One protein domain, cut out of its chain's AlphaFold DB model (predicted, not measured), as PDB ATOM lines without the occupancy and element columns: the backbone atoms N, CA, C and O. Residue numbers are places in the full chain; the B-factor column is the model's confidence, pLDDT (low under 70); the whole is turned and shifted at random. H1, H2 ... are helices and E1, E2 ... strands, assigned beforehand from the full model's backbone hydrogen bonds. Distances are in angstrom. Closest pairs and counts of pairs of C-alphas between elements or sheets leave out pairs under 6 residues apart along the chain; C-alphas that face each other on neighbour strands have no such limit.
ATOM      1  N   GLN A  21      24.211  10.000  21.725       55.41
ATOM      2  CA  GLN A  21      23.221   8.931  21.546       55.41
ATOM      3  C   GLN A  21      23.556   7.677  22.364       55.41
ATOM      4  O   GLN A  21      22.658   7.074  22.957       55.41
ATOM      5  N   LEU A  22      24.835   7.294  22.443       55.22
ATOM      6  CA  LEU A  22      25.288   6.178  23.279       55.22
ATOM      7  C   LEU A  22      25.029   6.447  24.762       55.22
ATOM      8  O   LEU A  22      24.477   5.583  25.439       55.22
ATOM      9  N   ARG A  23      25.331   7.658  25.249       58.16
ATOM     10  CA  ARG A  23      25.021   8.061  26.629       58.16
ATOM     11  C   ARG A  23      23.522   8.058  26.905       58.16
ATOM     12  O   ARG A  23      23.115   7.575  27.953       58.16
ATOM     13  N   GLN A  24      22.694   8.519  25.967       61.00
ATOM     14  CA  GLN A  24      21.238   8.494  26.125       61.00
ATOM     15  C   GLN A  24      20.691   7.060  26.195       61.00
ATOM     16  O   GLN A  24      19.894   6.749  27.078       61.00
ATOM     17  N   ARG A  25      21.163   6.156  25.326       65.69
ATOM     18  CA  ARG A  25      20.790   4.729  25.363       65.69
ATOM     19  C   ARG A  25      21.298   4.027  26.624       65.69
ATOM     20  O   ARG A  25      20.587   3.196  27.181       65.69
ATOM     21  N   GLN A  26      22.498   4.362  27.096       61.84
ATOM     22  CA  GLN A  26      23.021   3.871  28.373       61.84
ATOM     23  C   GLN A  26      22.189   4.378  29.550       61.84
ATOM     24  O   GLN A  26      21.814   3.567  30.389       61.84
ATOM     25  N   CYS A  27      21.817   5.662  29.575       58.34
ATOM     26  CA  CYS A  27      20.923   6.217  30.595       58.34
ATOM     27  C   CYS A  27      19.565   5.513  30.582       58.34
ATOM     28  O   CYS A  27      19.062   5.175  31.642       58.34
ATOM     29  N   GLN A  28      19.002   5.211  29.408       66.00
ATOM     30  CA  GLN A  28      17.751   4.451  29.295       66.00
ATOM     31  C   GLN A  28      17.881   3.007  29.803       66.00
ATOM     32  O   GLN A  28      16.972   2.504  30.458       66.00
ATOM     33  N   ARG A  29      19.005   2.330  29.535       66.94
ATOM     34  CA  ARG A  29      19.262   0.967  30.034       66.94
ATOM     35  C   ARG A  29      19.495   0.937  31.544       66.94
ATOM     36  O   ARG A  29      18.914   0.097  32.220       66.94
ATOM     37  N   LEU A  30      20.305   1.857  32.065       62.66
ATOM     38  CA  LEU A  30      20.526   2.033  33.501       62.66
ATOM     39  C   LEU A  30      19.237   2.428  34.213       62.66
ATOM     40  O   LEU A  30      18.939   1.877  35.263       62.66
ATOM     41  N   PHE A  31      18.442   3.315  33.614       66.12
ATOM     42  CA  PHE A  31      17.116   3.649  34.113       66.12
ATOM     43  C   PHE A  31      16.246   2.400  34.185       66.12
ATOM     44  O   PHE A  31      15.713   2.130  35.245       66.12
ATOM     45  N   LYS A  32      16.189   1.574  33.133       69.81
ATOM     46  CA  LYS A  32      15.430   0.312  33.153       69.81
ATOM     47  C   LYS A  32      15.929  -0.671  34.224       69.81
ATOM     48  O   LYS A  32      15.129  -1.374  34.826       69.81
ATOM     49  N   PHE A  33      17.236  -0.719  34.482       69.69
ATOM     50  CA  PHE A  33      17.806  -1.553  35.544       69.69
ATOM     51  C   PHE A  33      17.460  -1.032  36.947       69.69
ATOM     52  O   PHE A  33      16.973  -1.785  37.786       69.69
ATOM     53  N   MET A  34      17.669   0.262  37.201       68.31
ATOM     54  CA  MET A  34      17.323   0.891  38.478       68.31
ATOM     55  C   MET A  34      15.824   0.930  38.715       68.31
ATOM     56  O   MET A  34      15.392   0.830  39.857       68.31
ATOM     57  N   GLN A  35      15.042   1.036  37.642       67.44
ATOM     58  CA  GLN A  35      13.594   0.973  37.676       67.44
ATOM     59  C   GLN A  35      13.148  -0.307  38.368       67.44
ATOM     60  O   GLN A  35      12.253  -0.212  39.180       67.44
ATOM     61  N   ASN A  36      13.803  -1.458  38.188       71.81
ATOM     62  CA  ASN A  36      13.403  -2.668  38.916       71.81
ATOM     63  C   ASN A  36      13.543  -2.501  40.441       71.81
ATOM     64  O   ASN A  36      12.591  -2.747  41.173       71.81
ATOM     65  N   ARG A  37      14.682  -1.985  40.925       76.00
ATOM     66  CA  ARG A  37      14.910  -1.761  42.368       76.00
ATOM     67  C   ARG A  37      14.044  -0.644  42.950       76.00
ATOM     68  O   ARG A  37      13.603  -0.729  44.092       76.00
ATOM     69  N   LEU A  38      13.827   0.422  42.181       77.19
ATOM     70  CA  LEU A  38      12.954   1.523  42.579       77.19
ATOM     71  C   LEU A  38      11.493   1.094  42.555       77.19
ATOM     72  O   LEU A  38      10.780   1.443  43.477       77.19
ATOM     73  N   VAL A  39      11.056   0.306  41.573       79.19
ATOM     74  CA  VAL A  39       9.686  -0.216  41.483       79.19
ATOM     75  C   VAL A  39       9.395  -1.169  42.632       79.19
ATOM     76  O   VAL A  39       8.343  -1.058  43.251       79.19
ATOM     77  N   GLU A  40      10.349  -2.026  43.002       83.25
ATOM     78  CA  GLU A  40      10.232  -2.880  44.190       83.25
ATOM     79  C   GLU A  40       9.994  -2.080  45.484       83.25
ATOM     80  O   GLU A  40       9.344  -2.579  46.401       83.25
ATOM     81  N   LYS A  41      10.516  -0.848  45.586       84.12
ATOM     82  CA  LYS A  41      10.426  -0.021  46.804       84.12
ATOM     83  C   LYS A  41       9.353   1.064  46.763       84.12
ATOM     84  O   LYS A  41       8.766   1.364  47.794       84.12
ATOM     85  N   LEU A  42       9.145   1.679  45.608       86.25
ATOM     86  CA  LEU A  42       8.375   2.909  45.400       86.25
ATOM     87  C   LEU A  42       7.220   2.720  44.404       86.25
ATOM     88  O   LEU A  42       6.438   3.647  44.196       86.25
ATOM     89  N   GLY A  43       7.097   1.534  43.804       89.31
ATOM     90  CA  GLY A  43       6.049   1.198  42.847       89.31
ATOM     91  C   GLY A  43       6.292   1.718  41.429       89.31
ATOM     92  O   GLY A  43       7.369   2.203  41.075       89.31
ATOM     93  N   ASP A  44       5.267   1.580  40.591       92.75
ATOM     94  CA  ASP A  44       5.332   1.932  39.174       92.75
ATOM     95  C   ASP A  44       5.507   3.431  38.946       92.75
ATOM     96  O   ASP A  44       4.870   4.258  39.600       92.75
ATOM     97  N   TYR A  45       6.290   3.772  37.922       93.94
ATOM     98  CA  TYR A  45       6.468   5.142  37.455       93.94
ATOM     99  C   TYR A  45       5.782   5.362  36.109       93.94
ATOM    100  O   TYR A  45       5.879   4.536  35.201       93.94
ATOM    101  N   VAL A  46       5.136   6.515  35.969       95.00
ATOM    102  CA  VAL A  46       4.520   6.994  34.730       95.00
ATOM    103  C   VAL A  46       5.070   8.366  34.377       95.00
ATOM    104  O   VAL A  46       5.407   9.172  35.244       95.00
ATOM    105  N   GLU A  47       5.189   8.636  33.086       95.38
ATOM    106  CA  GLU A  47       5.467   9.990  32.624       95.38
ATOM    107  C   GLU A  47       4.206  10.855  32.698       95.38
ATOM    108  O   GLU A  47       3.095  10.331  32.713       95.38
ATOM    109  N   SER A  48       4.375  12.180  32.734       92.44
ATOM    110  CA  SER A  48       3.241  13.106  32.651       92.44
ATOM    111  C   SER A  48       2.471  12.940  31.343       92.44
ATOM    112  O   SER A  48       2.997  13.258  30.277       92.44
ATOM    113  N   ASP A  49       1.222  12.498  31.446       93.25
ATOM    114  CA  ASP A  49       0.246  12.510  30.362       93.25
ATOM    115  C   ASP A  49      -0.562  13.818  30.354       93.25
ATOM    116  O   ASP A  49      -0.411  14.671  31.228       93.25
ATOM    117  N   GLU A  50      -1.423  14.003  29.356       93.50
ATOM    118  CA  GLU A  50      -2.215  15.231  29.212       93.50
ATOM    119  C   GLU A  50      -3.121  15.503  30.418       93.50
ATOM    120  O   GLU A  50      -3.238  16.652  30.844       93.50
ATOM    121  N   ALA A  51      -3.706  14.457  31.011       94.62
ATOM    122  CA  ALA A  51      -4.568  14.580  32.181       94.62
ATOM    123  C   ALA A  51      -3.792  15.112  33.392       94.62
ATOM    124  O   ALA A  51      -4.219  16.076  34.035       94.62
ATOM    125  N   LEU A  52      -2.616  14.543  33.674       94.81
ATOM    126  CA  LEU A  52      -1.748  15.045  34.728       94.81
ATOM    127  C   LEU A  52      -1.241  16.448  34.391       94.81
ATOM    128  O   LEU A  52      -1.283  17.325  35.244       94.81
ATOM    129  N   LEU A  53      -0.796  16.708  33.160       93.75
ATOM    130  CA  LEU A  53      -0.341  18.044  32.759       93.75
ATOM    131  C   LEU A  53      -1.441  19.102  32.944       93.75
ATOM    132  O   LEU A  53      -1.118  20.210  33.371       93.75
ATOM    133  N   ALA A  54      -2.704  18.777  32.664       92.00
ATOM    134  CA  ALA A  54      -3.842  19.658  32.910       92.00
ATOM    135  C   ALA A  54      -4.045  19.903  34.414       92.00
ATOM    136  O   ALA A  54      -4.064  21.054  34.842       92.00
ATOM    137  N   ALA A  55      -4.073  18.840  35.222       90.56
ATOM    138  CA  ALA A  55      -4.183  18.928  36.680       90.56
ATOM    139  C   ALA A  55      -3.036  19.730  37.325       90.56
ATOM    140  O   ALA A  55      -3.229  20.482  38.277       90.56
ATOM    141  N   LEU A  56      -1.820  19.617  36.785       89.31
ATOM    142  CA  LEU A  56      -0.657  20.372  37.254       89.31
ATOM    143  C   LEU A  56      -0.739  21.868  36.917       89.31
ATOM    144  O   LEU A  56       0.006  22.638  37.530       89.31
ATOM    145  N   ASN A  57      -1.597  22.251  35.968       87.94
ATOM    146  CA  ASN A  57      -1.835  23.618  35.507       87.94
ATOM    147  C   ASN A  57      -3.126  24.239  36.070       87.94
ATOM    148  O   ASN A  57      -3.490  25.336  35.645       87.94
ATOM    149  N   SER A  58      -3.792  23.587  37.025       88.19
ATOM    150  CA  SER A  58      -4.923  24.180  37.740       88.19
ATOM    151  C   SER A  58      -4.547  25.526  38.373       88.19
ATOM    152  O   SER A  58      -3.391  25.785  38.740       88.19
ATOM    153  N   ASP A  59      -5.530  26.415  38.490       87.12
ATOM    154  CA  ASP A  59      -5.328  27.715  39.117       87.12
ATOM    155  C   ASP A  59      -5.375  27.587  40.642       87.12
ATOM    156  O   ASP A  59      -6.436  27.574  41.264       87.12
ATOM    157  N   PHE A  60      -4.198  27.535  41.262       84.06
ATOM    158  CA  PHE A  60      -4.060  27.433  42.715       84.06
ATOM    159  C   PHE A  60      -4.525  28.687  43.472       84.06
ATOM    160  O   PHE A  60      -4.522  28.677  44.697       84.06
ATOM    161  N   ARG A  61      -4.947  29.761  42.787       86.56
ATOM    162  CA  ARG A  61      -5.684  30.857  43.439       86.56
ATOM    163  C   ARG A  61      -7.093  30.435  43.841       86.56
ATOM    164  O   ARG A  61      -7.623  30.968  44.806       86.56
ATOM    165  N   ILE A  62      -7.677  29.490  43.104       87.69
ATOM    166  CA  ILE A  62      -8.996  28.922  43.388       87.69
ATOM    167  C   ILE A  62      -8.857  27.834  44.455       87.69
ATOM    168  O   ILE A  62      -9.634  27.789  45.404       87.69
ATOM    169  N   GLU A  63      -7.818  27.001  44.343       86.94
ATOM    170  CA  GLU A  63      -7.613  25.848  45.227       86.94
ATOM    171  C   GLU A  63      -6.196  25.807  45.838       86.94
ATOM    172  O   GLU A  63      -5.397  24.923  45.510       86.94
ATOM    173  N   PRO A  64      -5.849  26.725  46.767       87.25
ATOM    174  CA  PRO A  64      -4.507  26.779  47.365       87.25
ATOM    175  C   PRO A  64      -4.113  25.502  48.112       87.25
ATOM    176  O   PRO A  64      -2.937  25.150  48.188       87.25
ATOM    177  N   HIS A  65      -5.104  24.785  48.647       83.44
ATOM    178  CA  HIS A  65      -4.908  23.538  49.382       83.44
ATOM    179  C   HIS A  65      -4.250  22.439  48.527       83.44
ATOM    180  O   HIS A  65      -3.551  21.580  49.061       83.44
ATOM    181  N   LEU A  66      -4.391  22.492  47.196       89.50
ATOM    182  CA  LEU A  66      -3.768  21.522  46.300       89.50
ATOM    183  C   LEU A  66      -2.240  21.663  46.217       89.50
ATOM    184  O   LEU A  66      -1.585  20.734  45.754       89.50
ATOM    185  N   LEU A  67      -1.640  22.772  46.673       92.00
ATOM    186  CA  LEU A  67      -0.180  22.947  46.661       92.00
ATOM    187  C   LEU A  67       0.549  21.869  47.475       92.00
ATOM    188  O   LEU A  67       1.608  21.408  47.048       92.00
ATOM    189  N   GLN A  68      -0.036  21.411  48.583       91.56
ATOM    190  CA  GLN A  68       0.514  20.301  49.366       91.56
ATOM    191  C   GLN A  68       0.506  18.996  48.560       91.56
ATOM    192  O   GLN A  68       1.542  18.349  48.430       91.56
ATOM    193  N   ALA A  69      -0.614  18.670  47.906       92.25
ATOM    194  CA  ALA A  69      -0.708  17.506  47.022       92.25
ATOM    195  C   ALA A  69       0.302  17.582  45.858       92.25
ATOM    196  O   ALA A  69       0.830  16.566  45.401       92.25
ATOM    197  N   MET A  70       0.633  18.794  45.394       93.38
ATOM    198  CA  MET A  70       1.703  18.985  44.415       93.38
ATOM    199  C   MET A  70       3.076  18.664  45.007       93.38
ATOM    200  O   MET A  70       3.843  17.960  44.353       93.38
ATOM    201  N   ALA A  71       3.406  19.135  46.211       94.81
ATOM    202  CA  ALA A  71       4.658  18.762  46.873       94.81
ATOM    203  C   ALA A  71       4.756  17.235  47.070       94.81
ATOM    204  O   ALA A  71       5.776  16.632  46.722       94.81
ATOM    205  N   GLU A  72       3.666  16.592  47.497       94.50
ATOM    206  CA  GLU A  72       3.573  15.136  47.668       94.50
ATOM    207  C   GLU A  72       3.819  14.365  46.371       94.50
ATOM    208  O   GLU A  72       4.594  13.405  46.365       94.50
ATOM    209  N   LEU A  73       3.201  14.797  45.267       95.62
ATOM    210  CA  LEU A  73       3.373  14.186  43.951       95.62
ATOM    211  C   LEU A  73       4.821  14.239  43.471       95.62
ATOM    212  O   LEU A  73       5.325  13.262  42.917       95.62
ATOM    213  N   HIS A  74       5.476  15.388  43.639       96.44
ATOM    214  CA  HIS A  74       6.846  15.576  43.159       96.44
ATOM    215  C   HIS A  74       7.860  14.892  44.072       96.44
ATOM    216  O   HIS A  74       8.964  14.574  43.640       96.44
ATOM    217  N   THR A  75       7.500  14.639  45.325       95.44
ATOM    218  CA  THR A  75       8.332  13.855  46.227       95.44
ATOM    219  C   THR A  75       8.364  12.395  45.774       95.44
ATOM    220  O   THR A  75       7.332  11.740  45.630       95.44
ATOM    221  N   GLY A  76       9.562  11.866  45.546       95.19
ATOM    222  CA  GLY A  76       9.786  10.560  44.936       95.19
ATOM    223  C   GLY A  76       9.724  10.579  43.408       95.19
ATOM    224  O   GLY A  76       9.874   9.519  42.801       95.19
ATOM    225  N   ALA A  77       9.519  11.737  42.769       96.31
ATOM    226  CA  ALA A  77       9.567  11.854  41.316       96.31
ATOM    227  C   ALA A  77      10.998  11.688  40.789       96.31
ATOM    228  O   ALA A  77      11.974  12.069  41.441       96.31
ATOM    229  N   ILE A  78      11.117  11.149  39.577       94.62
ATOM    230  CA  ILE A  78      12.388  11.033  38.869       94.62
ATOM    231  C   ILE A  78      12.472  12.130  37.813       94.62
ATOM    232  O   ILE A  78      11.641  12.213  36.908       94.62
ATOM    233  N   VAL A  79      13.516  12.943  37.911       94.31
ATOM    234  CA  VAL A  79      13.837  14.017  36.975       94.31
ATOM    235  C   VAL A  79      14.995  13.561  36.086       94.31
ATOM    236  O   VAL A  79      16.081  13.246  36.577       94.31
ATOM    237  N   LEU A  80      14.752  13.493  34.775       92.38
ATOM    238  CA  LEU A  80      15.629  12.854  33.791       92.38
ATOM    239  C   LEU A  80      16.022  13.814  32.659       92.38
ATOM    240  O   LEU A  80      15.162  14.251  31.904       92.38
ATOM    241  N   ASP A  81      17.319  14.033  32.449       91.50
ATOM    242  CA  ASP A  81      17.885  14.558  31.187       91.50
ATOM    243  C   ASP A  81      19.129  13.730  30.809       91.50
ATOM    244  O   ASP A  81      19.014  12.576  30.395       91.50
ATOM    245  N   LYS A  82      20.331  14.287  31.007       87.06
ATOM    246  CA  LYS A  82      21.612  13.559  30.955       87.06
ATOM    247  C   LYS A  82      21.936  12.856  32.272       87.06
ATOM    248  O   LYS A  82      22.860  12.049  32.337       87.06
ATOM    249  N   GLU A  83      21.208  13.221  33.314       87.38
ATOM    250  CA  GLU A  83      21.326  12.729  34.676       87.38
ATOM    251  C   GLU A  83      19.947  12.257  35.125       87.38
ATOM    252  O   GLU A  83      18.928  12.713  34.599       87.38
ATOM    253  N   VAL A  84      19.936  11.331  36.079       88.12
ATOM    254  CA  VAL A  84      18.719  10.803  36.693       88.12
ATOM    255  C   VAL A  84      18.766  11.212  38.152       88.12
ATOM    256  O   VAL A  84      19.687  10.807  38.859       88.12
ATOM    257  N   ASN A  85      17.798  12.008  38.588       91.62
ATOM    258  CA  ASN A  85      17.713  12.482  39.964       91.62
ATOM    259  C   ASN A  85      16.379  12.061  40.566       91.62
ATOM    260  O   ASN A  85      15.334  12.270  39.953       91.62
ATOM    261  N   LEU A  86      16.423  11.477  41.758       93.50
ATOM    262  CA  LEU A  86      15.249  11.210  42.574       93.50
ATOM    263  C   LEU A  86      15.017  12.407  43.494       93.50
ATOM    264  O   LEU A  86      15.891  12.740  44.292       93.50
ATOM    265  N   ALA A  87      13.857  13.046  43.391       95.44
ATOM    266  CA  ALA A  87      13.457  14.101  44.312       95.44
ATOM    267  C   ALA A  87      13.084  13.481  45.665       95.44
ATOM    268  O   ALA A  87      12.197  12.633  45.741       95.44
ATOM    269  N   LEU A  88      13.774  13.880  46.729       95.25
ATOM    270  CA  LEU A  88      13.612  13.314  48.068       95.25
ATOM    271  C   LEU A  88      12.758  14.202  48.968       95.25
ATOM    272  O   LEU A  88      11.949  13.687  49.733       95.25
ATOM    273  N   VAL A  89      12.940  15.520  48.869       95.38
ATOM    274  CA  VAL A  89      12.166  16.522  49.608       95.38
ATOM    275  C   VAL A  89      11.808  17.651  48.657       95.38
ATOM    276  O   VAL A  89      12.669  18.148  47.924       95.38
ATOM    277  N   CYS A  90      10.535  18.030  48.665       95.56
ATOM    278  CA  CYS A  90       9.964  19.020  47.767       95.56
ATOM    279  C   CYS A  90       9.186  20.083  48.544       95.56
ATOM    280  O   CYS A  90       8.477  19.768  49.496       95.56
ATOM    281  N   GLU A  91       9.267  21.329  48.086       94.81
ATOM    282  CA  GLU A  91       8.536  22.482  48.616       94.81
ATOM    283  C   GLU A  91       7.747  23.158  47.496       94.81
ATOM    284  O   GLU A  91       8.318  23.554  46.479       94.81
ATOM    285  N   ALA A  92       6.433  23.288  47.655       94.62
ATOM    286  CA  ALA A  92       5.581  23.985  46.700       94.62
ATOM    287  C   ALA A  92       5.455  25.478  47.043       94.62
ATOM    288  O   ALA A  92       5.358  25.877  48.202       94.62
ATOM    289  N   TYR A  93       5.431  26.302  46.000       93.62
ATOM    290  CA  TYR A  93       5.274  27.749  46.070       93.62
ATOM    291  C   TYR A  93       4.238  28.185  45.042       93.62
ATOM    292  O   TYR A  93       4.313  27.782  43.874       93.62
ATOM    293  N   ALA A  94       3.295  29.031  45.445       93.31
ATOM    294  CA  ALA A  94       2.426  29.688  44.479       93.31
ATOM    295  C   ALA A  94       3.207  30.815  43.789       93.31
ATOM    296  O   ALA A  94       4.082  31.436  44.383       93.31
ATOM    297  N   ARG A  95       2.892  31.121  42.529       91.69
ATOM    298  CA  ARG A  95       3.466  32.302  41.850       91.69
ATOM    299  C   ARG A  95       2.711  33.595  42.145       91.69
ATOM    300  O   ARG A  95       3.192  34.673  41.817       91.69
ATOM    301  N   SER A  96       1.517  33.503  42.723       91.50
ATOM    302  CA  SER A  96       0.731  34.682  43.070       91.50
ATOM    303  C   SER A  96       1.012  35.115  44.504       91.50
ATOM    304  O   SER A  96       0.773  34.345  45.433       91.50
ATOM    305  N   LYS A  97       1.433  36.372  44.681       91.50
ATOM    306  CA  LYS A  97       1.672  36.972  46.004       91.50
ATOM    307  C   LYS A  97       0.427  37.068  46.884       91.50
ATOM    308  O   LYS A  97       0.565  37.197  48.089       91.50
ATOM    309  N   SER A  98      -0.774  36.991  46.303       90.56
ATOM    310  CA  SER A  98      -2.016  36.949  47.084       90.56
ATOM    311  C   SER A  98      -2.247  35.601  47.770       90.56
ATOM    312  O   SER A  98      -3.111  35.505  48.632       90.56
ATOM    313  N   ILE A  99      -1.533  34.555  47.341       91.44
ATOM    314  CA  ILE A  99      -1.618  33.197  47.896       91.44
ATOM    315  C   ILE A  99      -0.350  32.854  48.675       91.44
ATOM    316  O   ILE A  99      -0.417  32.178  49.697       91.44
ATOM    317  N   ASP A 100       0.804  33.297  48.178       93.06
ATOM    318  CA  ASP A 100       2.108  32.981  48.740       93.06
ATOM    319  C   ASP A 100       3.017  34.204  48.703       93.06
ATOM    320  O   ASP A 100       3.457  34.638  47.634       93.06
ATOM    321  N   ILE A 101       3.344  34.741  49.876       92.44
ATOM    322  CA  ILE A 101       4.235  35.899  49.993       92.44
ATOM    323  C   ILE A 101       5.645  35.605  49.447       92.44
ATOM    324  O   ILE A 101       6.368  36.527  49.066       92.44
ATOM    325  N   HIS A 102       6.005  34.319  49.345       90.38
ATOM    326  CA  HIS A 102       7.284  33.819  48.833       90.38
ATOM    327  C   HIS A 102       7.242  33.454  47.344       90.38
ATOM    328  O   HIS A 102       8.100  32.716  46.854       90.38
ATOM    329  N   ALA A 103       6.254  33.967  46.610       88.25
ATOM    330  CA  ALA A 103       6.170  33.803  45.168       88.25
ATOM    331  C   ALA A 103       7.446  34.268  44.443       88.25
ATOM    332  O   ALA A 103       8.039  35.299  44.763       88.25
ATOM    333  N   GLU A 104       7.843  33.513  43.413       83.31
ATOM    334  CA  GLU A 104       9.016  33.822  42.591       83.31
ATOM    335  C   GLU A 104       8.891  35.201  41.921       83.31
ATOM    336  O   GLU A 104       7.898  35.496  41.258       83.31
ATOM    337  N   SER A 105       9.940  36.021  42.025       78.88
ATOM    338  CA  SER A 105       9.950  37.376  41.458       78.88
ATOM    339  C   SER A 105      10.318  37.434  39.971       78.88
ATOM    340  O   SER A 105       9.855  38.325  39.266       78.88
ATOM    341  N   LEU A 106      11.180  36.528  39.491       81.62
ATOM    342  CA  LEU A 106      11.850  36.666  38.186       81.62
ATOM    343  C   LEU A 106      11.266  35.791  37.069       81.62
ATOM    344  O   LEU A 106      11.699  35.907  35.927       81.62
ATOM    345  N   ASN A 107      10.269  34.952  37.370       87.00
ATOM    346  CA  ASN A 107       9.593  34.087  36.396       87.00
ATOM    347  C   ASN A 107      10.536  33.250  35.499       87.00
ATOM    348  O   ASN A 107      10.160  32.847  34.397       87.00
ATOM    349  N   LEU A 108      11.746  32.945  35.976       87.56
ATOM    350  CA  LEU A 108      12.790  32.244  35.220       87.56
ATOM    351  C   LEU A 108      12.394  30.802  34.923       87.56
ATOM    352  O   LEU A 108      12.790  30.234  33.907       87.56
ATOM    353  N   SER A 109      11.595  30.218  35.811       89.25
ATOM    354  CA  SER A 109      11.159  28.830  35.710       89.25
ATOM    355  C   SER A 109       9.834  28.637  34.956       89.25
ATOM    356  O   SER A 109       9.262  27.548  34.989       89.25
ATOM    357  N   LEU A 110       9.332  29.663  34.255       91.25
ATOM    358  CA  LEU A 110       8.116  29.521  33.450       91.25
ATOM    359  C   LEU A 110       8.287  28.497  32.308       91.25
ATOM    360  O   LEU A 110       9.346  28.448  31.677       91.25
ATOM    361  N   PRO A 111       7.224  27.728  31.985       87.75
ATOM    362  CA  PRO A 111       7.196  26.835  30.833       87.75
ATOM    363  C   PRO A 111       7.655  27.492  29.529       87.75
ATOM    364  O   PRO A 111       7.022  28.451  29.082       87.75
ATOM    365  N   PRO A 112       8.713  26.984  28.863       85.06
ATOM    366  CA  PRO A 112       9.115  27.514  27.580       85.06
ATOM    367  C   PRO A 112       8.054  27.151  26.544       85.06
ATOM    368  O   PRO A 112       7.598  26.010  26.455       85.06
ATOM    369  N   THR A 113       7.733  28.104  25.679       86.75
ATOM    370  CA  THR A 113       6.836  27.907  24.529       86.75
ATOM    371  C   THR A 113       7.509  27.166  23.367       86.75
ATOM    372  O   THR A 113       6.909  26.917  22.325       86.75
ATOM    373  N   ASN A 114       8.784  26.799  23.525       87.25
ATOM    374  CA  ASN A 114       9.557  26.115  22.503       87.25
ATOM    375  C   ASN A 114       9.044  24.680  22.295       87.25
ATOM    376  O   ASN A 114       9.161  23.839  23.183       87.25
ATOM    377  N   ILE A 115       8.583  24.381  21.077       84.50
ATOM    378  CA  ILE A 115       8.071  23.062  20.654       84.50
ATOM    379  C   ILE A 115       9.105  21.939  20.846       84.50
ATOM    380  O   ILE A 115       8.748  20.781  21.012       84.50
ATOM    381  N   SER A 116      10.403  22.259  20.847       86.75
ATOM    382  CA  SER A 116      11.465  21.274  21.094       86.75
ATOM    383  C   SER A 116      11.697  20.944  22.577       86.75
ATOM    384  O   SER A 116      12.608  20.158  22.874       86.75
ATOM    385  N   SER A 117      10.923  21.558  23.481       88.94
ATOM    386  CA  SER A 117      10.865  21.219  24.903       88.94
ATOM    387  C   SER A 117      10.266  19.826  25.108       88.94
ATOM    388  O   SER A 117       9.429  19.395  24.319       88.94
ATOM    389  N   ALA A 118      10.650  19.138  26.184       89.94
ATOM    390  CA  ALA A 118       9.988  17.900  26.596       89.94
ATOM    391  C   ALA A 118       8.496  18.116  26.910       89.94
ATOM    392  O   ALA A 118       7.680  17.239  26.643       89.94
ATOM    393  N   TYR A 119       8.149  19.298  27.427       91.69
ATOM    394  CA  TYR A 119       6.785  19.677  27.793       91.69
ATOM    395  C   TYR A 119       6.481  21.114  27.337       91.69
ATOM    396  O   TYR A 119       6.515  22.048  28.143       91.69
ATOM    397  N   PRO A 120       6.234  21.341  26.038       89.81
ATOM    398  CA  PRO A 120       6.004  22.683  25.511       89.81
ATOM    399  C   PRO A 120       4.823  23.365  26.207       89.81
ATOM    400  O   PRO A 120       3.764  22.756  26.358       89.81
ATOM    401  N   SER A 121       5.020  24.611  26.652       89.81
ATOM    402  CA  SER A 121       4.006  25.486  27.274       89.81
ATOM    403  C   SER A 121       3.297  24.937  28.514       89.81
ATOM    404  O   SER A 121       2.394  25.579  29.041       89.81
ATOM    405  N   THR A 122       3.683  23.757  28.994       92.00
ATOM    406  CA  THR A 122       2.984  23.072  30.075       92.00
ATOM    407  C   THR A 122       3.890  22.962  31.282       92.00
ATOM    408  O   THR A 122       3.539  23.525  32.313       92.00
ATOM    409  N   LEU A 123       5.006  22.228  31.206       94.25
ATOM    410  CA  LEU A 123       5.900  21.953  32.340       94.25
ATOM    411  C   LEU A 123       7.288  22.502  32.074       94.25
ATOM    412  O   LEU A 123       7.768  22.513  30.945       94.25
ATOM    413  N   THR A 124       8.009  22.837  33.133       94.25
ATOM    414  CA  THR A 124       9.471  22.845  33.079       94.25
ATOM    415  C   THR A 124      10.052  22.121  34.260       94.25
ATOM    416  O   THR A 124       9.562  22.258  35.371       94.25
ATOM    417  N   ALA A 125      11.107  21.358  34.020       93.88
ATOM    418  CA  ALA A 125      11.909  20.768  35.072       93.88
ATOM    419  C   ALA A 125      13.383  21.030  34.767       93.88
ATOM    420  O   ALA A 125      13.822  20.850  33.635       93.88
ATOM    421  N   GLY A 126      14.168  21.468  35.739       93.12
ATOM    422  CA  GLY A 126      15.579  21.753  35.504       93.12
ATOM    423  C   GLY A 126      16.208  22.565  36.617       93.12
ATOM    424  O   GLY A 126      15.589  22.809  37.649       93.12
ATOM    425  N   VAL A 127      17.455  22.955  36.393       92.31
ATOM    426  CA  VAL A 127      18.209  23.801  37.317       92.31
ATOM    427  C   VAL A 127      18.093  25.254  36.879       92.31
ATOM    428  O   VAL A 127      18.255  25.557  35.697       92.31
ATOM    429  N   PHE A 128      17.823  26.132  37.840       91.62
ATOM    430  CA  PHE A 128      17.688  27.569  37.638       91.62
ATOM    431  C   PHE A 128      18.577  28.315  38.621       91.62
ATOM    432  O   PHE A 128      18.574  28.004  39.811       91.62
ATOM    433  N   ASP A 129      19.311  29.307  38.128       90.44
ATOM    434  CA  ASP A 129      20.075  30.206  38.983       90.44
ATOM    435  C   ASP A 129      19.128  31.232  39.596       90.44
ATOM    436  O   ASP A 129      18.569  32.086  38.907       90.44
ATOM    437  N   GLU A 130      18.932  31.137  40.906       87.38
ATOM    438  CA  GLU A 130      17.998  31.989  41.628       87.38
ATOM    439  C   GLU A 130      18.609  32.578  42.884       87.38
ATOM    440  O   GLU A 130      19.482  31.978  43.513       87.38
ATOM    441  N   ALA A 131      18.105  33.749  43.267       83.31
ATOM    442  CA  ALA A 131      18.500  34.407  44.498       83.31
ATOM    443  C   ALA A 131      18.267  33.502  45.723       83.31
ATOM    444  O   ALA A 131      17.246  32.813  45.854       83.31
ATOM    445  N   ASP A 132      19.242  33.517  46.621       80.62
ATOM    446  CA  ASP A 132      19.249  32.831  47.904       80.62
ATOM    447  C   ASP A 132      19.966  33.717  48.931       80.62
ATOM    448  O   ASP A 132      21.159  33.569  49.204       80.62
ATOM    449  N   GLY A 133      19.250  34.728  49.428       78.88
ATOM    450  CA  GLY A 133      19.841  35.796  50.231       78.88
ATOM    451  C   GLY A 133      20.753  36.693  49.388       78.88
ATOM    452  O   GLY A 133      20.297  37.322  48.438       78.88
ATOM    453  N   HIS A 134      22.041  36.757  49.736       75.44
ATOM    454  CA  HIS A 134      23.015  37.656  49.098       75.44
ATOM    455  C   HIS A 134      23.641  37.126  47.794       75.44
ATOM    456  O   HIS A 134      24.441  37.830  47.184       75.44
ATOM    457  N   GLY A 135      23.310  35.907  47.356       84.06
ATOM    458  CA  GLY A 135      23.894  35.301  46.155       84.06
ATOM    459  C   GLY A 135      22.876  34.555  45.303       84.06
ATOM    460  O   GLY A 135      21.732  34.365  45.708       84.06
ATOM    461  N   THR A 136      23.297  34.119  44.118       86.31
ATOM    462  CA  THR A 136      22.535  33.188  43.281       86.31
ATOM    463  C   THR A 136      22.996  31.757  43.530       86.31
ATOM    464  O   THR A 136      24.184  31.497  43.733       86.31
ATOM    465  N   LYS A 137      22.055  30.810  43.533       88.12
ATOM    466  CA  LYS A 137      22.339  29.379  43.666       88.12
ATOM    467  C   LYS A 137      21.569  28.566  42.624       88.12
ATOM    468  O   LYS A 137      20.425  28.915  42.323       88.12
ATOM    469  N   PRO A 138      22.160  27.466  42.124       90.38
ATOM    470  CA  PRO A 138      21.496  26.555  41.202       90.38
ATOM    471  C   PRO A 138      20.453  25.701  41.937       90.38
ATOM    472  O   PRO A 138      20.788  24.757  42.662       90.38
ATOM    473  N   LYS A 139      19.177  26.017  41.712       90.88
ATOM    474  CA  LYS A 139      18.012  25.384  42.340       90.88
ATOM    475  C   LYS A 139      17.333  24.417  41.367       90.88
ATOM    476  O   LYS A 139      16.919  24.821  40.281       90.88
ATOM    477  N   LEU A 140      17.176  23.148  41.756       93.62
ATOM    478  CA  LEU A 140      16.386  22.177  40.991       93.62
ATOM    479  C   LEU A 140      14.893  22.444  41.197       93.62
ATOM    480  O   LEU A 140      14.379  22.321  42.308       93.62
ATOM    481  N   LYS A 141      14.184  22.781  40.120       94.31
ATOM    482  CA  LYS A 141      12.754  23.086  40.159       94.31
ATOM    483  C   LYS A 141      11.962  22.300  39.138       94.31
ATOM    484  O   LYS A 141      12.441  21.997  38.047       94.31
ATOM    485  N   VAL A 142      10.708  22.054  39.495       94.62
ATOM    486  CA  VAL A 142       9.646  21.601  38.606       94.62
ATOM    487  C   VAL A 142       8.536  22.648  38.656       94.62
ATOM    488  O   VAL A 142       7.894  22.849  39.681       94.62
ATOM    489  N   ALA A 143       8.348  23.375  37.564       92.88
ATOM    490  CA  ALA A 143       7.631  24.639  37.531       92.88
ATOM    491  C   ALA A 143       6.538  24.684  36.458       92.88
ATOM    492  O   ALA A 143       6.592  23.992  35.435       92.88
ATOM    493  N   ARG A 144       5.520  25.502  36.736       91.12
ATOM    494  CA  ARG A 144       4.303  25.719  35.940       91.12
ATOM    495  C   ARG A 144       3.954  27.203  35.904       91.12
ATOM    496  O   ARG A 144       4.582  28.005  36.586       91.12
ATOM    497  N   ALA A 145       2.918  27.559  35.145       89.75
ATOM    498  CA  ALA A 145       2.454  28.941  35.027       89.75
ATOM    499  C   ALA A 145       1.963  29.552  36.354       89.75
ATOM    500  O   ALA A 145       2.107  30.753  36.556       89.75
ATOM    501  N   THR A 146       1.411  28.745  37.266       90.00
ATOM    502  CA  THR A 146       0.778  29.217  38.516       90.00
ATOM    503  C   THR A 146       1.534  28.826  39.787       90.00
ATOM    504  O   THR A 146       1.262  29.373  40.856       90.00
ATOM    505  N   ARG A 147       2.508  27.914  39.696       93.06
ATOM    506  CA  ARG A 147       3.263  27.401  40.847       93.06
ATOM    507  C   ARG A 147       4.657  26.919  40.473       93.06
ATOM    508  O   ARG A 147       4.920  26.582  39.318       93.06
ATOM    509  N   ASN A 148       5.488  26.768  41.492       93.75
ATOM    510  CA  ASN A 148       6.788  26.123  41.430       93.75
ATOM    511  C   ASN A 148       6.876  25.043  42.500       93.75
ATOM    512  O   ASN A 148       6.338  25.206  43.589       93.75
ATOM    513  N   VAL A 149       7.570  23.954  42.203       95.25
ATOM    514  CA  VAL A 149       8.004  22.983  43.203       95.25
ATOM    515  C   VAL A 149       9.516  22.973  43.205       95.25
ATOM    516  O   VAL A 149      10.155  22.724  42.183       95.25
ATOM    517  N   PHE A 150      10.077  23.291  44.356       94.25
ATOM    518  CA  PHE A 150      11.497  23.299  44.606       94.25
ATOM    519  C   PHE A 150      11.918  21.967  45.215       94.25
ATOM    520  O   PHE A 150      11.300  21.512  46.171       94.25
ATOM    521  N   VAL A 151      12.957  21.344  44.670       94.88
ATOM    522  CA  VAL A 151      13.522  20.110  45.215       94.88
ATOM    523  C   VAL A 151      14.659  20.490  46.163       94.88
ATOM    524  O   VAL A 151      15.736  20.870  45.709       94.88
ATOM    525  N   THR A 152      14.409  20.416  47.471       93.06
ATOM    526  CA  THR A 152      15.378  20.780  48.523       93.06
ATOM    527  C   THR A 152      16.284  19.623  48.927       93.06
ATOM    528  O   THR A 152      17.299  19.836  49.586       93.06
ATOM    529  N   MET A 153      15.951  18.398  48.519       93.69
ATOM    530  CA  MET A 153      16.860  17.256  48.571       93.69
ATOM    531  C   MET A 153      16.681  16.379  47.341       93.69
ATOM    532  O   MET A 153      15.549  16.046  46.979       93.69
ATOM    533  N   ALA A 154      17.786  15.947  46.741       93.50
ATOM    534  CA  ALA A 154      17.770  15.044  45.598       93.50
ATOM    535  C   ALA A 154      18.883  13.995  45.686       93.50
ATOM    536  O   ALA A 154      19.985  14.272  46.150       93.50
ATOM    537  N   ALA A 155      18.609  12.787  45.198       90.88
ATOM    538  CA  ALA A 155      19.614  11.743  45.032       90.88
ATOM    539  C   ALA A 155      19.929  11.542  43.542       90.88
ATOM    540  O   ALA A 155      19.057  11.081  42.793       90.88
ATOM    541  N   PRO A 156      21.160  11.831  43.091       89.69
ATOM    542  CA  PRO A 156      21.627  11.406  41.781       89.69
ATOM    543  C   PRO A 156      21.709   9.878  41.742       89.69
ATOM    544  O   PRO A 156      22.422   9.269  42.529       89.69
ATOM    545  N   LEU A 157      20.998   9.242  40.816       85.81
ATOM    546  CA  LEU A 157      20.879   7.782  40.799       85.81
ATOM    547  C   LEU A 157      21.958   7.082  39.954       85.81
ATOM    548  O   LEU A 157      22.236   5.907  40.153       85.81
ATOM    549  N   LEU A 158      22.573   7.781  38.992       80.75
ATOM    550  CA  LEU A 158      23.569   7.193  38.074       80.75
ATOM    551  C   LEU A 158      25.025   7.395  38.493       80.75
ATOM    552  O   LEU A 158      25.935   7.013  37.758       80.75
ATOM    553  N   ARG A 159      25.263   8.073  39.609       74.50
ATOM    554  CA  ARG A 159      26.610   8.351  40.098       74.50
ATOM    555  C   ARG A 159      26.678   7.878  41.537       74.50
ATOM    556  O   ARG A 159      25.709   8.076  42.261       74.50
ATOM    557  N   ASP A 160      27.834   7.372  41.953       70.38
ATOM    558  CA  ASP A 160      28.176   7.223  43.372       70.38
ATOM    559  C   ASP A 160      28.413   8.617  43.972       70.38
ATOM    560  O   ASP A 160      29.528   9.019  44.299       70.38
ATOM    561  N   ARG A 161      27.353   9.425  43.996       68.00
ATOM    562  CA  ARG A 161      27.328  10.751  44.595       68.00
ATOM    563  C   ARG A 161      26.494  10.703  45.856       68.00
ATOM    564  O   ARG A 161      25.533   9.948  45.964       68.00
ATOM    565  N   GLN A 162      26.893  11.543  46.799       81.56
ATOM    566  CA  GLN A 162      26.111  11.791  47.994       81.56
ATOM    567  C   GLN A 162      24.794  12.477  47.622       81.56
ATOM    568  O   GLN A 162      24.667  13.088  46.559       81.56
ATOM    569  N   VAL A 163      23.816  12.336  48.510       86.31
ATOM    570  CA  VAL A 163      22.550  13.062  48.435       86.31
ATOM    571  C   VAL A 163      22.846  14.559  48.435       86.31
ATOM    572  O   VAL A 163      23.559  15.051  49.309       86.31
ATOM    573  N   ASP A 164      22.289  15.273  47.463       86.50
ATOM    574  CA  ASP A 164      22.331  16.728  47.424       86.50
ATOM    575  C   ASP A 164      21.301  17.260  48.423       86.50
ATOM    576  O   ASP A 164      20.106  16.965  48.310       86.50
ATOM    577  N   VAL A 165      21.769  18.023  49.412       85.75
ATOM    578  CA  VAL A 165      20.942  18.586  50.482       85.75
ATOM    579  C   VAL A 165      20.987  20.109  50.445       85.75
ATOM    580  O   VAL A 165      22.056  20.718  50.471       85.75
ATOM    581  N   GLY A 166      19.808  20.723  50.465       80.25
ATOM    582  CA  GLY A 166      19.633  22.165  50.483       80.25
ATOM    583  C   GLY A 166      19.515  22.776  49.085       80.25
ATOM    584  O   GLY A 166      19.348  22.075  48.086       80.25
ATOM    585  N   PRO A 167      19.571  24.115  48.998       67.00
ATOM    586  CA  PRO A 167      19.241  24.823  47.770       67.00
ATOM    587  C   PRO A 167      20.317  24.755  46.690       67.00
ATOM    588  O   PRO A 167      20.050  25.103  45.542       67.00
ATOM    589  N   SER A 168      21.524  24.335  47.059       67.50
ATOM    590  CA  SER A 168      22.622  24.096  46.135       67.50
ATOM    591  C   SER A 168      22.601  22.635  45.732       67.50
ATOM    592  O   SER A 168      23.111  21.778  46.448       67.50
ATOM    593  N   SER A 169      22.038  22.358  44.564       61.62
ATOM    594  CA  SER A 169      22.345  21.088  43.916       61.62
ATOM    595  C   SER A 169      23.817  21.089  43.481       61.62
ATOM    596  O   SER A 169      24.329  22.121  43.031       61.62
ATOM    597  N   SER A 170      24.513  19.948  43.603       64.38
ATOM    598  CA  SER A 170      25.759  19.686  42.858       64.38
ATOM    599  C   SER A 170      25.593  20.136  41.402       64.38
ATOM    600  O   SER A 170      24.453  20.201  40.962       64.38
ATOM    601  N   PRO A 171      26.648  20.409  40.603       61.84
ATOM    602  CA  PRO A 171      26.496  20.887  39.223       61.84
ATOM    603  C   PRO A 171      25.677  19.892  38.386       61.84
ATOM    604  O   PRO A 171      26.206  18.940  37.803       61.84
ATOM    605  N   LEU A 172      24.365  20.099  38.408       67.75
ATOM    606  CA  LEU A 172      23.342  19.284  37.799       67.75
ATOM    607  C   LEU A 172      23.202  19.830  36.392       67.75
ATOM    608  O   LEU A 172      23.009  21.025  36.173       67.75
ATOM    609  N   THR A 173      23.310  18.945  35.414       82.50
ATOM    610  CA  THR A 173      23.253  19.330  33.997       82.50
ATOM    611  C   THR A 173      21.857  19.119  33.416       82.50
ATOM    612  O   THR A 173      21.709  18.769  32.243       82.50
ATOM    613  N   LEU A 174      20.825  19.313  34.246       87.69
ATOM    614  CA  LEU A 174      19.420  19.155  33.873       87.69
ATOM    615  C   LEU A 174      18.946  20.375  33.086       87.69
ATOM    616  O   LEU A 174      18.679  21.436  33.653       87.69
ATOM    617  N   ARG A 175      18.841  20.223  31.765       90.62
ATOM    618  CA  ARG A 175      18.446  21.317  30.874       90.62
ATOM    619  C   ARG A 175      16.922  21.425  30.813       90.62
ATOM    620  O   ARG A 175      16.301  20.501  30.285       90.62
ATOM    621  N   PRO A 176      16.326  22.573  31.187       90.00
ATOM    622  CA  PRO A 176      14.879  22.810  31.145       90.00
ATOM    623  C   PRO A 176      14.146  22.290  29.901       90.00
ATOM    624  O   PRO A 176      13.084  21.686  29.996       90.00
ATOM    625  N   SER A 177      14.738  22.467  28.717       89.50
ATOM    626  CA  SER A 177      14.144  22.067  27.433       89.50
ATOM    627  C   SER A 177      14.229  20.570  27.114       89.50
ATOM    628  O   SER A 177      13.673  20.129  26.110       89.50
ATOM    629  N   LYS A 178      14.965  19.775  27.890       91.88
ATOM    630  CA  LYS A 178      15.170  18.336  27.640       91.88
ATOM    631  C   LYS A 178      14.796  17.459  28.824       91.88
ATOM    632  O   LYS A 178      14.609  16.261  28.630       91.88
ATOM    633  N   THR A 179      14.665  18.046  30.006       93.88
ATOM    634  CA  THR A 179      14.294  17.326  31.213       93.88
ATOM    635  C   THR A 179      12.874  16.781  31.141       93.88
ATOM    636  O   THR A 179      11.928  17.492  30.807       93.88
ATOM    637  N   ARG A 180      12.731  15.520  31.532       94.50
ATOM    638  CA  ARG A 180      11.475  14.791  31.684       94.50
ATOM    639  C   ARG A 180      11.228  14.506  33.162       94.50
ATOM    640  O   ARG A 180      12.184  14.341  33.918       94.50
ATOM    641  N   ALA A 181       9.968  14.444  33.565       94.88
ATOM    642  CA  ALA A 181       9.558  14.133  34.927       94.88
ATOM    643  C   ALA A 181       8.664  12.887  34.933       94.88
ATOM    644  O   ALA A 181       7.648  12.831  34.234       94.88
ATOM    645  N   PHE A 182       9.056  11.902  35.737       95.56
ATOM    646  CA  PHE A 182       8.330  10.658  35.956       95.56
ATOM    647  C   PHE A 182       7.843  10.610  37.399       95.56
ATOM    648  O   PHE A 182       8.596  10.910  38.325       95.56
ATOM    649  N   TYR A 183       6.600  10.200  37.588       96.19
ATOM    650  CA  TYR A 183       5.906  10.227  38.869       96.19
ATOM    651  C   TYR A 183       5.447   8.829  39.246       96.19
ATOM    652  O   TYR A 183       5.169   8.009  38.371       96.19
ATOM    653  N   GLN A 184       5.327   8.568  40.545       95.31
ATOM    654  CA  GLN A 184       4.747   7.316  41.017       95.31
ATOM    655  C   GLN A 184       3.268   7.251  40.612       95.31
ATOM    656  O   GLN A 184       2.497   8.186  40.848       95.31
ATOM    657  N   LYS A 185       2.864   6.148  39.984       95.56
ATOM    658  CA  LYS A 185       1.537   5.969  39.379       95.56
ATOM    659  C   LYS A 185       0.404   6.108  40.397       95.56
ATOM    660  O   LYS A 185      -0.629   6.699  40.093       95.56
ATOM    661  N   ASN A 186       0.607   5.597  41.610       94.81
ATOM    662  CA  ASN A 186      -0.334   5.746  42.722       94.81
ATOM    663  C   ASN A 186      -0.542   7.225  43.100       94.81
ATOM    664  O   ASN A 186      -1.684   7.663  43.214       94.81
ATOM    665  N   LYS A 187       0.534   8.016  43.214       94.75
ATOM    666  CA  LYS A 187       0.474   9.449  43.539       94.75
ATOM    667  C   LYS A 187      -0.215  10.263  42.450       94.75
ATOM    668  O   LYS A 187      -0.975  11.173  42.765       94.75
ATOM    669  N   VAL A 188      -0.011   9.909  41.179       96.12
ATOM    670  CA  VAL A 188      -0.757  10.509  40.060       96.12
ATOM    671  C   VAL A 188      -2.258  10.280  40.232       96.12
ATOM    672  O   VAL A 188      -3.029  11.234  40.166       96.12
ATOM    673  N   GLY A 189      -2.674   9.043  40.527       94.88
ATOM    674  CA  GLY A 189      -4.078   8.722  40.794       94.88
ATOM    675  C   GLY A 189      -4.665   9.527  41.958       94.88
ATOM    676  O   GLY A 189      -5.762  10.067  41.837       94.88
ATOM    677  N   ILE A 190      -3.907   9.671  43.050       92.69
ATOM    678  CA  ILE A 190      -4.306  10.459  44.227       92.69
ATOM    679  C   ILE A 190      -4.485  11.939  43.866       92.69
ATOM    680  O   ILE A 190      -5.518  12.519  44.193       92.69
ATOM    681  N   VAL A 191      -3.527  12.558  43.169       92.62
ATOM    682  CA  VAL A 191      -3.636  13.974  42.776       92.62
ATOM    683  C   VAL A 191      -4.807  14.206  41.832       92.62
ATOM    684  O   VAL A 191      -5.560  15.158  42.021       92.62
ATOM    685  N   LEU A 192      -5.007  13.332  40.845       93.94
ATOM    686  CA  LEU A 192      -6.152  13.439  39.943       93.94
ATOM    687  C   LEU A 192      -7.480  13.278  40.694       93.94
ATOM    688  O   LEU A 192      -8.457  13.933  40.343       93.94
ATOM    689  N   ALA A 193      -7.539  12.448  41.736       92.31
ATOM    690  CA  ALA A 193      -8.720  12.361  42.588       92.31
ATOM    691  C   ALA A 193      -8.957  13.660  43.378       92.31
ATOM    692  O   ALA A 193     -10.096  14.121  43.432       92.31
ATOM    693  N   HIS A 194      -7.905  14.277  43.928       89.50
ATOM    694  CA  HIS A 194      -7.999  15.559  44.642       89.50
ATOM    695  C   HIS A 194      -8.476  16.696  43.735       89.50
ATOM    696  O   HIS A 194      -9.419  17.392  44.089       89.50
ATOM    697  N   VAL A 195      -7.890  16.832  42.542       88.69
ATOM    698  CA  VAL A 195      -8.270  17.871  41.563       88.69
ATOM    699  C   VAL A 195      -9.724  17.722  41.099       88.69
ATOM    700  O   VAL A 195     -10.369  18.702  40.752       88.69
ATOM    701  N   HIS A 196     -10.276  16.507  41.122       90.19
ATOM    702  CA  HIS A 196     -11.690  16.270  40.819       90.19
ATOM    703  C   HIS A 196     -12.610  16.325  42.054       90.19
ATOM    704  O   HIS A 196     -13.776  15.942  41.945       90.19
ATOM    705  N   GLY A 197     -12.110  16.738  43.224       84.94
ATOM    706  CA  GLY A 197     -12.883  16.829  44.466       84.94
ATOM    707  C   GLY A 197     -13.312  15.477  45.053       84.94
ATOM    708  O   GLY A 197     -14.314  15.400  45.757       84.94
ATOM    709  N   ARG A 198     -12.601  14.386  44.734       78.56
ATOM    710  CA  ARG A 198     -12.990  12.999  45.074       78.56
ATOM    711  C   ARG A 198     -12.209  12.372  46.228       78.56
ATOM    712  O   ARG A 198     -12.442  11.205  46.526       78.56
ATOM    713  N   SER A 199     -11.279  13.090  46.853       74.69
ATOM    714  CA  SER A 199     -10.464  12.560  47.951       74.69
ATOM    715  C   SER A 199     -10.479  13.508  49.149       74.69
ATOM    716  O   SER A 199     -10.254  14.704  48.955       74.69
ATOM    717  N   PRO A 200     -10.721  13.005  50.374       64.19
ATOM    718  CA  PRO A 200     -10.522  13.787  51.583       64.19
ATOM    719  C   PRO A 200      -9.031  14.051  51.838       64.19
ATOM    720  O   PRO A 200      -8.155  13.406  51.259       64.19
ATOM    721  N   LEU A 201      -8.813  15.047  52.698       58.69
ATOM    722  CA  LEU A 201      -7.589  15.818  52.910       58.69
ATOM    723  C   LEU A 201      -6.313  15.002  53.174       58.69
ATOM    724  O   LEU A 201      -6.327  13.944  53.800       58.69
ATOM    725  N   SER A 202      -5.214  15.610  52.718       62.22
ATOM    726  CA  SER A 202      -3.806  15.262  52.940       62.22
ATOM    727  C   SER A 202      -3.482  14.989  54.424       62.22
ATOM    728  O   SER A 202      -4.204  15.468  55.307       62.22
ATOM    729  N   PRO A 203      -2.428  14.197  54.722       67.00
ATOM    730  CA  PRO A 203      -1.945  13.940  56.077       67.00
ATOM    731  C   PRO A 203      -1.921  15.179  56.979       67.00
ATOM    732  O   PRO A 203      -1.659  16.300  56.538       67.00
TER     733      PRO A 203
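Overview. This is residues 21 to 203 of the 355 residues of an uncharacterized protein of Hesseltinella vesiculosa (UniProt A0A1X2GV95). One seven-stranded antiparallel sheet folds back on itself and curls round H3, with E1, E7 and E2 in one leaf, E6, E5 and E4 in the other, and E3 as the hinge. H4 lies side by side with H3, H2 packs on H4, and the long H1 touches no helix. The 183 printed residues hold four named helices and seven named strands in the order H1 E1 H2 H3 E2 E3 E4 E5 E6 E7 H4, a mixed class; across the sheet the order is E1 E7 E2 E3 E6 E5 E4. The whole is compact, with a radius of gyration of the C-alphas of 15.8 A and spans of 46 by 42 by 33 A.

Arrangement. Start at residue 21 and pass H1, residues 21 to 42, E1, 45 to 47, H2, 50 to 56, H3, 66 to 74, E2, 78 to 80, E3, 84 to 94, E4, 124 to 132, E5, 135 to 143, E6, 147 to 156, E7, 180 to 184, and H4, 185 to 195. H1 is on the strongly twisted sheet, with a kink of 40 degrees near residue 36. E1, H2, H3 and E2 form a split strand-helix-strand unit, two strands running the same way with E7 between them, and its crossover is right-handed. Look at N 46 and O 183, 2.8 A, for E1 and E7, and at N 78 and O 182, 2.8 A, for E7 and E2. H2 and H4 touch at Ala 55 and Val 195, C-alphas 6.5 A apart, at a steep tilt of 63 degrees. H3 and H4 touch at Leu 73 and Lys 187, C-alphas 5.6 A apart, at a shallow tilt of 10 degrees, opposite ways. The closest C-alphas of H3 and E3 are those of Ala 71 and Ala 92, 5.3 A apart. The hairpin E2 and E3 has N 79 and O 85 at 2.8 A; E3 and E6 have N 91 and O 150 at 2.8 A. E4, E5 and E6 form a meander, each strand the antiparallel neighbour of the one before, with N 126 and O 141 at 2.9 A and N 142 and O 149 at 2.8 A; with E3, paired to E6, they make a Greek key. H4 only grazes the sheet, with residues 185 to 188. In H2, H3 and H4 every O i to N i+4 pair is within hydrogen-bond range; in H1 16 of 18 are.

Along the chain. Find C-alpha 21 at (23.221, 8.931, 21.546); H1 runs 28.7 A from there. E3 runs 26.1 A from C-alpha 84 at (18.719, 10.803, 36.693), and E6 24.4 A. H4, 15.6 A long, ends at C-alpha 195, (-8.270, 17.871, 41.563).

Size, cuts and confidence. The C-alphas of Leu 22 and Ser 98 are the two farthest apart, 47.5 A. The printed part has no cut. The links E3 to E4 and E6 to E7 are long. pLDDT is under 70 at residues 21 to 35, 161, 167 to 172 and 200 to 203.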